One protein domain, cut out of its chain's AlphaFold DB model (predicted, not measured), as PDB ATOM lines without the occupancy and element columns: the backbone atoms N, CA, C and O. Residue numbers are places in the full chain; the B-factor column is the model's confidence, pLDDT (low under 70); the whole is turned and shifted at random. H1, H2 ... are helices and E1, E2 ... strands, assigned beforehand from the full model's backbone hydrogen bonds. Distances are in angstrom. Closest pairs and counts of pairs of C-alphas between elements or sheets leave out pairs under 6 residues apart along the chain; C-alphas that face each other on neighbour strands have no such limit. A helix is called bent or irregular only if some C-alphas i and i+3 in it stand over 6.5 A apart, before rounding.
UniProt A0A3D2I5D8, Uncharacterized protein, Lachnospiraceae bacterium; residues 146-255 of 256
ATOM      1  N   ARG A 146     117.959 229.075 154.123       75.75
ATOM      2  CA  ARG A 146     117.361 230.418 154.160       75.75
ATOM      3  C   ARG A 146     117.270 230.946 155.588       75.75
ATOM      4  O   ARG A 146     117.600 232.116 155.807       75.75
ATOM      5  N   LYS A 147     116.920 230.091 156.557       79.19
ATOM      6  CA  LYS A 147     116.961 230.423 157.986       79.19
ATOM      7  C   LYS A 147     118.363 230.849 158.400       79.19
ATOM      8  O   LYS A 147     118.518 231.893 159.027       79.19
ATOM      9  N   GLU A 148     119.405 230.117 158.014       83.06
ATOM     10  CA  GLU A 148     120.781 230.499 158.356       83.06
ATOM     11  C   GLU A 148     121.163 231.877 157.799       83.06
ATOM     12  O   GLU A 148     121.743 232.712 158.505       83.06
ATOM     13  N   HIS A 149     120.806 232.152 156.542       83.75
ATOM     14  CA  HIS A 149     121.017 233.461 155.923       83.75
ATOM     15  C   HIS A 149     120.237 234.576 156.630       83.75
ATOM     16  O   HIS A 149     120.759 235.683 156.806       83.75
ATOM     17  N   PHE A 150     119.004 234.303 157.051       82.69
ATOM     18  CA  PHE A 150     118.213 235.223 157.860       82.69
ATOM     19  C   PHE A 150     118.897 235.532 159.197       82.69
ATOM     20  O   PHE A 150     119.117 236.704 159.499       82.69
ATOM     21  N   ILE A 151     119.351 234.518 159.937       85.81
ATOM     22  CA  ILE A 151     120.016 234.688 161.240       85.81
ATOM     23  C   ILE A 151     121.323 235.480 161.112       85.81
ATOM     24  O   ILE A 151     121.587 236.380 161.914       85.81
ATOM     25  N   LYS A 152     122.124 235.225 160.066       87.50
ATOM     26  CA  LYS A 152     123.342 236.006 159.779       87.50
ATOM     27  C   LYS A 152     123.031 237.491 159.563       87.50
ATOM     28  O   LYS A 152     123.777 238.343 160.047       87.50
ATOM     29  N   ARG A 153     121.945 237.810 158.851       85.19
ATOM     30  CA  ARG A 153     121.496 239.198 158.636       85.19
ATOM     31  C   ARG A 153     120.945 239.822 159.917       85.19
ATOM     32  O   ARG A 153     121.371 240.917 160.271       85.19
ATOM     33  N   ALA A 154     120.094 239.100 160.646       85.06
ATOM     34  CA  ALA A 154     119.536 239.533 161.924       85.06
ATOM     35  C   ALA A 154     120.636 239.918 162.924       85.06
ATOM     36  O   ALA A 154     120.600 241.011 163.481       85.06
ATOM     37  N   LYS A 155     121.675 239.082 163.071       89.88
ATOM     38  CA  LYS A 155     122.842 239.380 163.914       89.88
ATOM     39  C   LYS A 155     123.479 240.731 163.574       89.88
ATOM     40  O   LYS A 155     123.746 241.520 164.474       89.88
ATOM     41  N   ARG A 156     123.722 241.016 162.287       87.81
ATOM     42  CA  ARG A 156     124.329 242.290 161.850       87.81
ATOM     43  C   ARG A 156     123.434 243.483 162.185       87.81
ATOM     44  O   ARG A 156     123.926 244.475 162.714       87.81
ATOM     45  N   ASN A 157     122.135 243.371 161.912       85.38
ATOM     46  CA  ASN A 157     121.173 244.441 162.174       85.38
ATOM     47  C   ASN A 157     121.052 244.743 163.672       85.38
ATOM     48  O   ASN A 157     121.157 245.902 164.065       85.38
ATOM     49  N   ILE A 158     120.916 243.708 164.508       86.38
ATOM     50  CA  ILE A 158     120.849 243.854 165.969       86.38
ATOM     51  C   ILE A 158     122.121 244.514 166.501       86.38
ATOM     52  O   ILE A 158     122.033 245.483 167.253       86.38
ATOM     53  N   SER A 159     123.301 244.052 166.072       88.94
ATOM     54  CA  SER A 159     124.571 244.670 166.465       88.94
ATOM     55  C   SER A 159     124.626 246.152 166.111       88.94
ATOM     56  O   SER A 159     125.003 246.962 166.953       88.94
ATOM     57  N   ASN A 160     124.216 246.521 164.895       86.06
ATOM     58  CA  ASN A 160     124.224 247.913 164.449       86.06
ATOM     59  C   ASN A 160     123.267 248.795 165.258       86.06
ATOM     60  O   ASN A 160     123.592 249.947 165.529       86.06
ATOM     61  N   ILE A 161     122.097 248.273 165.628       84.19
ATOM     62  CA  ILE A 161     121.102 249.008 166.417       84.19
ATOM     63  C   ILE A 161     121.591 249.185 167.854       84.19
ATOM     64  O   ILE A 161     121.637 250.308 168.351       84.19
ATOM     65  N   LEU A 162     122.012 248.098 168.505       85.81
ATOM     66  CA  LEU A 162     122.453 248.134 169.900       85.81
ATOM     67  C   LEU A 162     123.737 248.953 170.080       85.81
ATOM     68  O   LEU A 162     123.846 249.694 171.054       85.81
ATOM     69  N   ALA A 163     124.685 248.881 169.137       85.50
ATOM     70  CA  ALA A 163     125.927 249.656 169.197       85.50
ATOM     71  C   ALA A 163     125.698 251.174 169.092       85.50
ATOM     72  O   ALA A 163     126.472 251.941 169.658       85.50
ATOM     73  N   LYS A 164     124.629 251.600 168.404       81.19
ATOM     74  CA  LYS A 164     124.233 253.009 168.231       81.19
ATOM     75  C   LYS A 164     123.395 253.562 169.389       81.19
ATOM     76  O   LYS A 164     122.857 254.660 169.267       81.19
ATOM     77  N   SER A 165     123.243 252.815 170.486       70.06
ATOM     78  CA  SER A 165     122.516 253.292 171.664       70.06
ATOM     79  C   SER A 165     123.051 254.654 172.115       70.06
ATOM     80  O   SER A 165     124.250 254.826 172.312       70.06
ATOM     81  N   THR A 166     122.154 255.621 172.302       63.78
ATOM     82  CA  THR A 166     122.476 257.007 172.683       63.78
ATOM     83  C   THR A 166     122.769 257.167 174.180       63.78
ATOM     84  O   THR A 166     122.787 258.283 174.704       63.78
ATOM     85  N   SER A 167     122.951 256.059 174.901       67.19
ATOM     86  CA  SER A 167     123.313 256.071 176.316       67.19
ATOM     87  C   SER A 167     124.675 256.738 176.517       67.19
ATOM     88  O   SER A 167     125.648 256.403 175.854       67.19
ATOM     89  N   ARG A 168     124.772 257.636 177.508       68.88
ATOM     90  CA  ARG A 168     126.056 258.230 177.933       68.88
ATOM     91  C   ARG A 168     126.992 257.221 178.607       68.88
ATOM     92  O   ARG A 168     128.173 257.502 178.781       68.88
ATOM     93  N   LYS A 169     126.457 256.082 179.055       80.62
ATOM     94  CA  LYS A 169     127.226 255.000 179.678       80.62
ATOM     95  C   LYS A 169     127.442 253.887 178.669       80.62
ATOM     96  O   LYS A 169     126.497 253.517 177.973       80.62
ATOM     97  N   LYS A 170     128.657 253.329 178.667       86.31
ATOM     98  CA  LYS A 170     128.968 252.108 177.927       86.31
ATOM     99  C   LYS A 170     128.138 250.957 178.477       86.31
ATOM    100  O   LYS A 170     128.204 250.691 179.674       86.31
ATOM    101  N   ILE A 171     127.392 250.308 177.597       87.88
ATOM    102  CA  ILE A 171     126.537 249.169 177.915       87.88
ATOM    103  C   ILE A 171     127.074 247.938 177.188       87.88
ATOM    104  O   ILE A 171     127.456 248.010 176.014       87.88
ATOM    105  N   ASN A 172     127.084 246.801 177.877       92.12
ATOM    106  CA  ASN A 172     127.352 245.495 177.295       92.12
ATOM    107  C   ASN A 172     126.040 244.727 177.151       92.12
ATOM    108  O   ASN A 172     125.336 244.495 178.129       92.12
ATOM    109  N   TYR A 173     125.740 244.285 175.939       92.06
ATOM    110  CA  TYR A 173     124.613 243.409 175.662       92.06
ATOM    111  C   TYR A 173     125.111 241.996 175.380       92.06
ATOM    112  O   TYR A 173     125.997 241.805 174.543       92.06
ATOM    113  N   GLU A 174     124.512 241.001 176.023       94.06
ATOM    114  CA  GLU A 174     124.519 239.618 175.548       94.06
ATOM    115  C   GLU A 174     123.229 239.360 174.774       94.06
ATOM    116  O   GLU A 174     122.135 239.633 175.263       94.06
ATOM    117  N   VAL A 175     123.357 238.851 173.554       91.38
ATOM    118  CA  VAL A 175     122.240 238.631 172.638       91.38
ATOM    119  C   VAL A 175     122.157 237.156 172.285       91.38
ATOM    120  O   VAL A 175     123.146 236.545 171.870       91.38
ATOM    121  N   TYR A 176     120.953 236.608 172.399       90.19
ATOM    122  CA  TYR A 176     120.624 235.227 172.085       90.19
ATOM    123  C   TYR A 176     119.497 235.216 171.060       90.19
ATOM    124  O   TYR A 176     118.397 235.679 171.347       90.19
ATOM    125  N   ILE A 177     119.755 234.682 169.868       86.94
ATOM    126  CA  ILE A 177     118.716 234.445 168.865       86.94
ATOM    127  C   ILE A 177     118.193 233.024 169.050       86.94
ATOM    128  O   ILE A 177     118.956 232.055 169.023       86.94
ATOM    129  N   LEU A 178     116.887 232.920 169.238       79.12
ATOM    130  CA  LEU A 178     116.172 231.729 169.665       79.12
ATOM    131  C   LEU A 178     115.508 231.053 168.474       79.12
ATOM    132  O   LEU A 178     114.926 231.709 167.607       79.12
ATOM    133  N   ASN A 179     115.556 229.723 168.451       68.25
ATOM    134  CA  ASN A 179     114.912 228.925 167.410       68.25
ATOM    135  C   ASN A 179     113.519 228.466 167.836       68.25
ATOM    136  O   ASN A 179     113.235 227.279 167.986       68.25
ATOM    137  N   PHE A 180     112.678 229.455 168.096       61.31
ATOM    138  CA  PHE A 180     111.280 229.292 168.478       61.31
ATOM    139  C   PHE A 180     110.325 229.230 167.292       61.31
ATOM    140  O   PHE A 180     109.182 228.807 167.434       61.31
ATOM    141  N   THR A 181     110.801 229.642 166.124       57.97
ATOM    142  CA  THR A 181     110.078 229.596 164.862       57.97
ATOM    143  C   THR A 181     110.983 228.885 163.885       57.97
ATOM    144  O   THR A 181     112.128 229.296 163.699       57.97
ATOM    145  N   ASN A 182     110.508 227.823 163.238       61.72
ATOM    146  CA  ASN A 182     111.250 227.292 162.092       61.72
ATOM    147  C   ASN A 182     111.121 228.214 160.863       61.72
ATOM    148  O   ASN A 182     111.773 227.957 159.863       61.72
ATOM    149  N   ALA A 183     110.342 229.303 160.979       68.06
ATOM    150  CA  ALA A 183     110.165 230.337 159.966       68.06
ATOM    151  C   ALA A 183     111.501 230.903 159.502       68.06
ATOM    152  O   ALA A 183     112.233 231.515 160.282       68.06
ATOM    153  N   ASP A 184     111.777 230.771 158.209       70.81
ATOM    154  CA  ASP A 184     112.929 231.375 157.531       70.81
ATOM    155  C   ASP A 184     112.957 232.907 157.631       70.81
ATOM    156  O   ASP A 184     113.971 233.540 157.335       70.81
ATOM    157  N   SER A 185     111.839 233.498 158.046       71.31
ATOM    158  CA  SER A 185     111.562 234.927 158.071       71.31
ATOM    159  C   SER A 185     111.440 235.529 159.470       71.31
ATOM    160  O   SER A 185     111.255 236.739 159.564       71.31
ATOM    161  N   SER A 186     111.538 234.760 160.560       75.94
ATOM    162  CA  SER A 186     111.466 235.331 161.916       75.94
ATOM    163  C   SER A 186     112.348 234.624 162.936       75.94
ATOM    164  O   SER A 186     112.783 233.506 162.700       75.94
ATOM    165  N   ALA A 187     112.655 235.254 164.069       77.88
ATOM    166  CA  ALA A 187     113.270 234.594 165.220       77.88
ATOM    167  C   ALA A 187     113.028 235.386 166.510       77.88
ATOM    168  O   ALA A 187     113.033 236.617 166.498       77.88
ATOM    169  N   GLY A 188     112.895 234.677 167.632       80.12
ATOM    170  CA  GLY A 188     112.903 235.303 168.954       80.12
ATOM    171  C   GLY A 188     114.309 235.764 169.333       80.12
ATOM    172  O   GLY A 188     115.300 235.177 168.895       80.12
ATOM    173  N   VAL A 189     114.409 236.809 170.147       82.81
ATOM    174  CA  VAL A 189     115.681 237.357 170.623       82.81
ATOM    175  C   VAL A 189     115.576 237.665 172.117       82.81
ATOM    176  O   VAL A 189     114.714 238.439 172.523       82.81
ATOM    177  N   ILE A 190     116.477 237.097 172.923       86.12
ATOM    178  CA  ILE A 190     116.738 237.527 174.306       86.12
ATOM    179  C   ILE A 190     117.926 238.486 174.296       86.12
ATOM    180  O   ILE A 190     118.959 238.200 173.684       86.12
ATOM    181  N   ILE A 191     117.792 239.606 175.005       87.56
ATOM    182  CA  ILE A 191     118.877 240.554 175.254       87.56
ATOM    183  C   ILE A 191     119.068 240.700 176.757       87.56
ATOM    184  O   ILE A 191     118.103 240.938 177.477       87.56
ATOM    185  N   ILE A 192     120.316 240.594 177.210       90.44
ATOM    186  CA  ILE A 192     120.732 240.845 178.590       90.44
ATOM    187  C   ILE A 192     121.682 242.047 178.597       90.44
ATOM    188  O   ILE A 192     122.769 241.993 178.028       90.44
ATOM    189  N   GLU A 193     121.272 243.130 179.243       89.62
ATOM    190  CA  GLU A 193     122.009 244.382 179.430       89.62
ATOM    191  C   GLU A 193     122.789 244.346 180.742       89.62
ATOM    192  O   GLU A 193     122.208 244.196 181.822       89.62
ATOM    193  N   ASP A 194     124.112 244.469 180.636       90.19
ATOM    194  CA  ASP A 194     125.088 244.517 181.729       90.19
ATOM    195  C   ASP A 194     124.956 243.375 182.751       90.19
ATOM    196  O   ASP A 194     125.322 243.523 183.917       90.19
ATOM    197  N   GLY A 195     124.400 242.233 182.329       87.12
ATOM    198  CA  GLY A 195     124.105 241.102 183.212       87.12
ATOM    199  C   GLY A 195     123.003 241.379 184.240       87.12
ATOM    200  O   GLY A 195     122.867 240.625 185.199       87.12
ATOM    201  N   LYS A 196     122.237 242.466 184.080       86.25
ATOM    202  CA  LYS A 196     121.268 242.951 185.077       86.25
ATOM    203  C   LYS A 196     119.841 242.978 184.577       86.25
ATOM    204  O   LYS A 196     118.931 242.688 185.339       86.25
ATOM    205  N   LYS A 197     119.629 243.367 183.325       85.12
ATOM    206  CA  LYS A 197     118.286 243.532 182.769       85.12
ATOM    207  C   LYS A 197     118.136 242.635 181.567       85.12
ATOM    208  O   LYS A 197     118.919 242.752 180.635       85.12
ATOM    209  N   MET A 198     117.124 241.786 181.573       83.38
ATOM    210  CA  MET A 198     116.757 240.992 180.414       83.38
ATOM    211  C   MET A 198     115.492 241.561 179.776       83.38
ATOM    212  O   MET A 198     114.582 241.994 180.479       83.38
ATOM    213  N   TRP A 199     115.411 241.555 178.452       76.62
ATOM    214  CA  TRP A 199     114.143 241.714 177.746       76.62
ATOM    215  C   TRP A 199     114.128 240.881 176.475       76.62
ATOM    216  O   TRP A 199     115.153 240.401 175.982       76.62
ATOM    217  N   LEU A 200     112.921 240.742 175.951       74.25
ATOM    218  CA  LEU A 200     112.616 239.946 174.781       74.25
ATOM    219  C   LEU A 200     112.272 240.842 173.606       74.25
ATOM    220  O   LEU A 200     111.821 241.975 173.773       74.25
ATOM    221  N   SER A 201     112.524 240.312 172.421       74.88
ATOM    222  CA  SER A 201     112.254 240.944 171.142       74.88
ATOM    223  C   SER A 201     112.013 239.869 170.087       74.88
ATOM    224  O   SER A 201     112.381 238.708 170.268       74.88
ATOM    225  N   GLU A 202     111.465 240.262 168.943       73.62
ATOM    226  CA  GLU A 202     111.468 239.446 167.731       73.62
ATOM    227  C   GLU A 202     112.234 240.176 166.621       73.62
ATOM    228  O   GLU A 202     112.343 241.405 166.602       73.62
ATOM    229  N   VAL A 203     112.815 239.411 165.704       74.62
ATOM    230  CA  VAL A 203     113.284 239.909 164.412       74.62
ATOM    231  C   VAL A 203     112.450 239.239 163.331       74.62
ATOM    232  O   VAL A 203     112.293 238.020 163.353       74.62
ATOM    233  N   VAL A 204     111.923 240.023 162.391       71.62
ATOM    234  CA  VAL A 204     111.058 239.547 161.299       71.62
ATOM    235  C   VAL A 204     111.508 240.143 159.964       71.62
ATOM    236  O   VAL A 204     112.005 241.267 159.916       71.62
ATOM    237  N   SER A 205     111.379 239.397 158.864       64.12
ATOM    238  CA  SER A 205     111.713 239.864 157.507       64.12
ATOM    239  C   SER A 205     110.526 240.446 156.738       64.12
ATOM    240  O   SER A 205     110.696 240.927 155.620       64.12
ATOM    241  N   GLU A 206     109.321 240.353 157.294       63.84
ATOM    242  CA  GLU A 206     108.093 240.869 156.698       63.84
ATOM    243  C   GLU A 206     107.249 241.498 157.798       63.84
ATOM    244  O   GLU A 206     107.077 240.913 158.866       63.84
ATOM    245  N   ILE A 207     106.761 242.709 157.545       53.81
ATOM    246  CA  ILE A 207     105.885 243.431 158.462       53.81
ATOM    247  C   ILE A 207     104.686 243.911 157.655       53.81
ATOM    248  O   ILE A 207     104.845 244.532 156.602       53.81
ATOM    249  N   GLU A 208     103.488 243.619 158.149       47.19
ATOM    250  CA  GLU A 208     102.266 244.245 157.658       47.19
ATOM    251  C   GLU A 208     102.235 245.692 158.165       47.19
ATOM    252  O   GLU A 208     102.314 245.942 159.369       47.19
ATOM    253  N   GLY A 209     102.243 246.655 157.243       49.16
ATOM    254  CA  GLY A 209     102.100 248.067 157.585       49.16
ATOM    255  C   GLY A 209     100.666 248.405 157.989       49.16
ATOM    256  O   GLY A 209      99.737 247.662 157.684       49.16
ATOM    257  N   ASP A 210     100.470 249.574 158.604       41.34
ATOM    258  CA  ASP A 210      99.138 250.090 158.975       41.34
ATOM    259  C   ASP A 210      98.197 250.259 157.760       41.34
ATOM    260  O   ASP A 210      96.982 250.367 157.903       41.34
ATOM    261  N   ASP A 211      98.763 250.259 156.549       51.25
ATOM    262  CA  ASP A 211      98.068 250.266 155.261       51.25
ATOM    263  C   ASP A 211      97.623 248.867 154.784       51.25
ATOM    264  O   ASP A 211      97.135 248.731 153.659       51.25
ATOM    265  N   GLY A 212      97.812 247.825 155.602       46.50
ATOM    266  CA  GLY A 212      97.501 246.429 155.277       46.50
ATOM    267  C   GLY A 212      98.427 245.816 154.221       46.50
ATOM    268  O   GLY A 212      98.151 244.732 153.701       46.50
ATOM    269  N   LYS A 213      99.515 246.502 153.843       54.69
ATOM    270  CA  LYS A 213     100.470 246.007 152.844       54.69
ATOM    271  C   LYS A 213     101.657 245.348 153.527       54.69
ATOM    272  O   LYS A 213     102.277 245.919 154.423       54.69
ATOM    273  N   ILE A 214     102.037 244.169 153.036       55.84
ATOM    274  CA  ILE A 214     103.272 243.503 153.458       55.84
ATOM    275  C   ILE A 214     104.453 244.292 152.898       55.84
ATOM    276  O   ILE A 214     104.721 244.285 151.693       55.84
ATOM    277  N   LYS A 215     105.187 244.961 153.783       54.47
ATOM    278  CA  LYS A 215     106.467 245.575 153.450       54.47
ATOM    279  C   LYS A 215     107.541 244.517 153.667       54.47
ATOM    280  O   LYS A 215     107.850 244.145 154.798       54.47
ATOM    281  N   LYS A 216     108.110 244.014 152.567       47.56
ATOM    282  CA  LYS A 216     109.341 243.219 152.617       47.56
ATOM    283  C   LYS A 216     110.458 244.143 153.061       47.56
ATOM    284  O   LYS A 216     110.962 244.929 152.261       47.56
ATOM    285  N   ASN A 217     110.807 244.069 154.337       50.72
ATOM    286  CA  ASN A 217     111.881 244.866 154.895       50.72
ATOM    287  C   ASN A 217     112.937 243.944 155.495       50.72
ATOM    288  O   ASN A 217     112.644 242.957 156.164       50.72
ATOM    289  N   LEU A 218     114.192 244.240 155.181       48.84
ATOM    290  CA  LEU A 218     115.361 243.431 155.509       48.84
ATOM    291  C   LEU A 218     115.496 243.239 157.029       48.84
ATOM    292  O   LEU A 218     116.129 244.062 157.675       48.84
ATOM    293  N   ALA A 219     114.950 242.145 157.577       51.31
ATOM    294  CA  ALA A 219     115.105 241.730 158.980       51.31
ATOM    295  C   ALA A 219     115.048 242.925 159.957       51.31
ATOM    296  O   ALA A 219     116.060 243.290 160.567       51.31
ATOM    297  N   GLU A 220     113.896 243.588 160.029       56.59
ATOM    298  CA  GLU A 220     113.708 244.740 160.906       56.59
ATOM    299  C   GLU A 220     113.644 244.222 162.349       56.59
ATOM    300  O   GLU A 220     112.796 243.399 162.704       56.59
ATOM    301  N   PHE A 221     114.596 244.647 163.181       59.94
ATOM    302  CA  PHE A 221     114.576 244.352 164.609       59.94
ATOM    303  C   PHE A 221     113.489 245.211 165.251       59.94
ATOM    304  O   PHE A 221     113.729 246.344 165.672       59.94
ATOM    305  N   ARG A 222     112.270 244.677 165.282       52.69
ATOM    306  CA  ARG A 222     111.171 245.248 166.047       52.69
ATOM    307  C   ARG A 222     111.182 244.637 167.434       52.69
ATOM    308  O   ARG A 222     110.426 243.729 167.757       52.69
ATOM    309  N   GLY A 223     112.044 245.186 168.277       48.78
ATOM    310  CA  GLY A 223     111.870 245.039 169.708       48.78
ATOM    311  C   GLY A 223     110.758 245.952 170.167       48.78
ATOM    312  O   GLY A 223     111.030 247.080 170.567       48.78
ATOM    313  N   GLN A 224     109.515 245.464 170.196       46.09
ATOM    314  CA  GLN A 224     108.725 245.822 171.368       46.09
ATOM    315  C   GLN A 224     109.540 245.298 172.543       46.09
ATOM    316  O   GLN A 224     109.720 244.091 172.681       46.09
ATOM    317  N   ARG A 225     110.161 246.213 173.293       55.62
ATOM    318  CA  ARG A 225     110.876 245.859 174.511       55.62
ATOM    319  C   ARG A 225     109.835 245.178 175.389       55.62
ATOM    320  O   ARG A 225     108.960 245.861 175.918       55.62
ATOM    321  N   GLY A 226     109.906 243.851 175.487       59.88
ATOM    322  CA  GLY A 226     109.099 243.124 176.455       59.88
ATOM    323  C   GLY A 226     109.357 243.671 177.864       59.88
ATOM    324  O   GLY A 226     110.311 244.441 178.067       59.88
ATOM    325  N   PRO A 227     108.540 243.288 178.856       65.00
ATOM    326  CA  PRO A 227     108.779 243.653 180.244       65.00
ATOM    327  C   PRO A 227     110.243 243.409 180.610       65.00
ATOM    328  O   PRO A 227     110.825 242.373 180.282       65.00
ATOM    329  N   THR A 228     110.875 244.410 181.220       77.19
ATOM    330  CA  THR A 228     112.269 244.266 181.635       77.19
ATOM    331  C   THR A 228     112.315 243.401 182.886       77.19
ATOM    332  O   THR A 228     111.716 243.749 183.899       77.19
ATOM    333  N   ILE A 229     113.039 242.292 182.804       77.62
ATOM    334  CA  ILE A 229     113.194 241.302 183.866       77.62
ATOM    335  C   ILE A 229     114.513 241.558 184.591       77.62
ATOM    336  O   ILE A 229     115.548 241.793 183.959       77.62
ATOM    337  N   ASP A 230     114.484 241.503 185.923       79.94
ATOM    338  CA  ASP A 230     115.695 241.553 186.737       79.94
ATOM    339  C   ASP A 230     116.469 240.234 186.602       79.94
ATOM    340  O   ASP A 230     116.086 239.194 187.141       79.94
ATOM    341  N   TRP A 231     117.576 240.290 185.868       88.75
ATOM    342  CA  TRP A 231     118.461 239.160 185.610       88.75
ATOM    343  C   TRP A 231     119.388 238.844 186.793       88.75
ATOM    344  O   TRP A 231     120.036 237.794 186.829       88.75
ATOM    345  N   THR A 232     119.456 239.729 187.792       85.38
ATOM    346  CA  THR A 232     120.227 239.486 189.017       85.38
ATOM    347  C   THR A 232     119.517 238.518 189.969       85.38
ATOM    348  O   THR A 232     120.185 237.869 190.783       85.38
ATOM    349  N   ASN A 233     118.214 238.292 189.785       84.19
ATOM    350  CA  ASN A 233     117.455 237.271 190.499       84.19
ATOM    351  C   ASN A 233     117.805 235.851 189.996       84.19
ATOM    352  O   ASN A 233     117.750 235.558 188.801       84.19
ATOM    353  N   ALA A 234     118.187 234.962 190.918       82.25
ATOM    354  CA  ALA A 234     118.567 233.582 190.610       82.25
ATOM    355  C   ALA A 234     117.401 232.718 190.105       82.25
ATOM    356  O   ALA A 234     117.623 231.865 189.248       82.25
ATOM    357  N   GLU A 235     116.187 232.952 190.602       75.12
ATOM    358  CA  GLU A 235     114.983 232.248 190.164       75.12
ATOM    359  C   GLU A 235     114.688 232.568 188.698       75.12
ATOM    360  O   GLU A 235     114.619 231.650 187.887       75.12
ATOM    361  N   ASN A 236     114.695 233.854 188.329       76.44
ATOM    362  CA  ASN A 236     114.553 234.286 186.935       76.44
ATOM    363  C   ASN A 236     115.623 233.636 186.039       76.44
ATOM    364  O   ASN A 236     115.317 233.122 184.965       76.44
ATOM    365  N   ARG A 237     116.893 233.604 186.469       82.00
ATOM    366  CA  ARG A 237     117.953 232.958 185.674       82.00
ATOM    367  C   ARG A 237     117.690 231.476 185.435       82.00
ATOM    368  O   ARG A 237     117.918 231.005 184.323       82.00
ATOM    369  N   GLU A 238     117.244 230.745 186.453       76.25
ATOM    370  CA  GLU A 238     116.935 229.320 186.304       76.25
ATOM    371  C   GLU A 238     115.687 229.101 185.440       76.25
ATOM    372  O   GLU A 238     115.678 228.183 184.617       76.25
ATOM    373  N   GLU A 239     114.680 229.974 185.548       71.38
ATOM    374  CA  GLU A 239     113.491 229.955 184.687       71.38
ATOM    375  C   GLU A 239     113.868 230.102 183.200       71.38
ATOM    376  O   GLU A 239     113.421 229.307 182.369       71.38
ATOM    377  N   PHE A 240     114.765 231.036 182.861       74.69
ATOM    378  CA  PHE A 240     115.163 231.308 181.472       74.69
ATOM    379  C   PHE A 240     116.345 230.469 180.963       74.69
ATOM    380  O   PHE A 240     116.647 230.490 179.765       74.69
ATOM    381  N   ARG A 241     117.023 229.687 181.816       77.50
ATOM    382  CA  ARG A 241     118.216 228.907 181.431       77.50
ATOM    383  C   ARG A 241     117.957 227.990 180.233       77.50
ATOM    384  O   ARG A 241     118.745 227.971 179.288       77.50
ATOM    385  N   LYS A 242     116.826 227.278 180.238       71.31
ATOM    386  CA  LYS A 242     116.429 226.388 179.132       71.31
ATOM    387  C   LYS A 242     116.177 227.144 177.827       71.31
ATOM    388  O   LYS A 242     116.365 226.579 176.755       71.31
ATOM    389  N   GLU A 243     115.757 228.406 177.886       72.00
ATOM    390  CA  GLU A 243     115.566 229.227 176.688       72.00
ATOM    391  C   GLU A 243     116.888 229.646 176.067       72.00
ATOM    392  O   GLU A 243     117.066 229.533 174.853       72.00
ATOM    393  N   LEU A 244     117.850 230.040 176.899       78.56
ATOM    394  CA  LEU A 244     119.200 230.345 176.435       78.56
ATOM    395  C   LEU A 244     119.854 229.117 175.780       78.56
ATOM    396  O   LEU A 244     120.534 229.256 174.762       78.56
ATOM    397  N   GLU A 245     119.594 227.913 176.298       76.12
ATOM    398  CA  GLU A 245     120.020 226.639 175.691       76.12
ATOM    399  C   GLU A 245     119.359 226.364 174.328       76.12
ATOM    400  O   GLU A 245     119.923 225.654 173.496       76.12
ATOM    401  N   MET A 246     118.184 226.943 174.058       72.31
ATOM    402  CA  MET A 246     117.501 226.855 172.760       72.31
ATOM    403  C   MET A 246     117.998 227.887 171.735       72.31
ATOM    404  O   MET A 246     117.497 227.925 170.604       72.31
ATOM    405  N   SER A 247     118.981 228.715 172.097       80.12
ATOM    406  CA  SER A 247     119.576 229.671 171.171       80.12
ATOM    407  C   SER A 247     120.337 228.974 170.040       80.12
ATOM    408  O   SER A 247     121.066 228.004 170.231       80.12
ATOM    409  N   ILE A 248     120.157 229.487 168.825       80.81
ATOM    410  CA  ILE A 248     120.913 229.075 167.631       80.81
ATOM    411  C   ILE A 248     122.024 230.063 167.284       80.81
ATOM    412  O   ILE A 248     122.868 229.786 166.437       80.81
ATOM    413  N   CYS A 249     122.039 231.227 167.929       86.62
ATOM    414  CA  CYS A 249     123.127 232.181 167.825       86.62
ATOM    415  C   CYS A 249     123.271 232.939 169.143       86.62
ATOM    416  O   CYS A 249     122.290 233.488 169.639       86.62
ATOM    417  N   LYS A 250     124.497 233.015 169.668       93.12
ATOM    418  CA  LYS A 250     124.872 233.870 170.799       93.12
ATOM    419  C   LYS A 250     125.968 234.841 170.360       93.12
ATOM    420  O   LYS A 250     126.905 234.442 169.665       93.12
ATOM    421  N   PHE A 251     125.866 236.108 170.748       93.94
ATOM    422  CA  PHE A 251     126.919 237.104 170.538       93.94
ATOM    423  C   PHE A 251     126.819 238.251 171.548       93.94
ATOM    424  O   PHE A 251     125.808 238.401 172.228       93.94
ATOM    425  N   SER A 252     127.870 239.065 171.637       93.50
ATOM    426  CA  SER A 252     127.902 240.244 172.503       93.50
ATOM    427  C   SER A 252     128.035 241.518 171.678       93.50
ATOM    428  O   SER A 252     128.688 241.520 170.632       93.50
ATOM    429  N   VAL A 253     127.441 242.603 172.164       90.94
ATOM    430  CA  VAL A 253     127.522 243.937 171.559       90.94
ATOM    431  C   VAL A 253     127.910 244.929 172.644       90.94
ATOM    432  O   VAL A 253     127.327 244.918 173.722       90.94
ATOM    433  N   LYS A 254     128.890 245.788 172.368       88.69
ATOM    434  CA  LYS A 254     129.264 246.888 173.260       88.69
ATOM    435  C   LYS A 254     128.873 248.197 172.598       88.69
ATOM    436  O   LYS A 254     129.133 248.364 171.405       88.69
ATOM    437  N   THR A 255     128.245 249.100 173.344       86.75
ATOM    438  CA  THR A 255     128.040 250.467 172.851       86.75
ATOM    439  C   THR A 255     129.383 251.183 172.768       86.75
ATOM    440  O   THR A 255     130.320 250.851 173.506       86.75
TER     441      THR A 255
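Overview. This is residues 146 to 255 of the 256 residues of an uncharacterized protein of Lachnospiraceae bacterium (UniProt A0A3D2I5D8). A strongly twisted sheet of five strands curls like part of a barrel round the long helix H1, and the shorter helix H2 packs on the opposite face of the sheet. The hairpin of E3 and E4, bent in both strands, reaches out at one end of the longest axis, and H2 lies toward the other. The printed part has 110 residues, with two named helices and five named strands in the order H1 E1 E2 E3 E4 H2 E5; the sheet runs E4 E3 E2 E1 E5, antiparallel throughout. The class is mixed, helices and strands, and the whole is compact, with a radius of gyration of the C-alphas of 14.3 A and spans of 42 by 33 by 25 A.

Arrangement. Start with H1, residues 146 to 163, in which every O i to N i+4 pair is within hydrogen-bond range. Next come E1, residues 172 to 178, and E2, residues 186 to 193, a hairpin in which N 176 and O 190 are 2.9 A apart. E3, residues 197 to 208, forms a hairpin with E2, with N 189 and O 201 at 2.8 A; it bends by 85 degrees at residue 205. E4, residues 214 to 222, forms a hairpin with E3, with N 215 and O 207 at 2.9 A, and bends by 98 degrees at residue 218. E1 to E4 are a meander, each strand the antiparallel neighbour of the one before. The sheet curls round H1; the C-alphas of Ala 154 and Ala 219, the closest of H1 and E4, are 5.8 A apart. Look next at H2, residues 234 to 245, on the opposite face from H1, at a height over the sheet of 11.0 A; three layers result, helices on both faces of a sheet. H2 runs slantwise to the strands, at 37 degrees to E2 on the local plane. H2 is irregular, with C-alphas 239 and 242 7.2 A apart, and 6 of 8 O i to N i+4 pairs are within range. Last, E5, residues 247 to 254, is an edge strand beside E1, with N 251 and O 175 at 3.0 A.

Along the chain. Find C-alpha 146 at (117.361, 230.418, 154.160); from there H1 runs 25.9 A. E1 spans 19.3 A, E2 22.4 A, E3 29.8 A and E4 15.0 A. H2 spans 16.5 A from C-alpha 234 at (118.567, 233.582, 190.610). E5 runs 19.9 A to C-alpha 254 at (129.264, 246.888, 173.260).

Size, cuts and confidence. The two C-alphas farthest apart, those of Asp 211 and Ala 234, are 44.1 A apart. The printed part has no cut. The link from E4 to H2 is long, 11 residues; within it, residues 229 to 230 pair antiparallel with residues 197 to 198 of E3. The mean pLDDT of the printed part is 75.1, and it is under 70 at residues 166 to 168, 179 to 183 and 205 to 227.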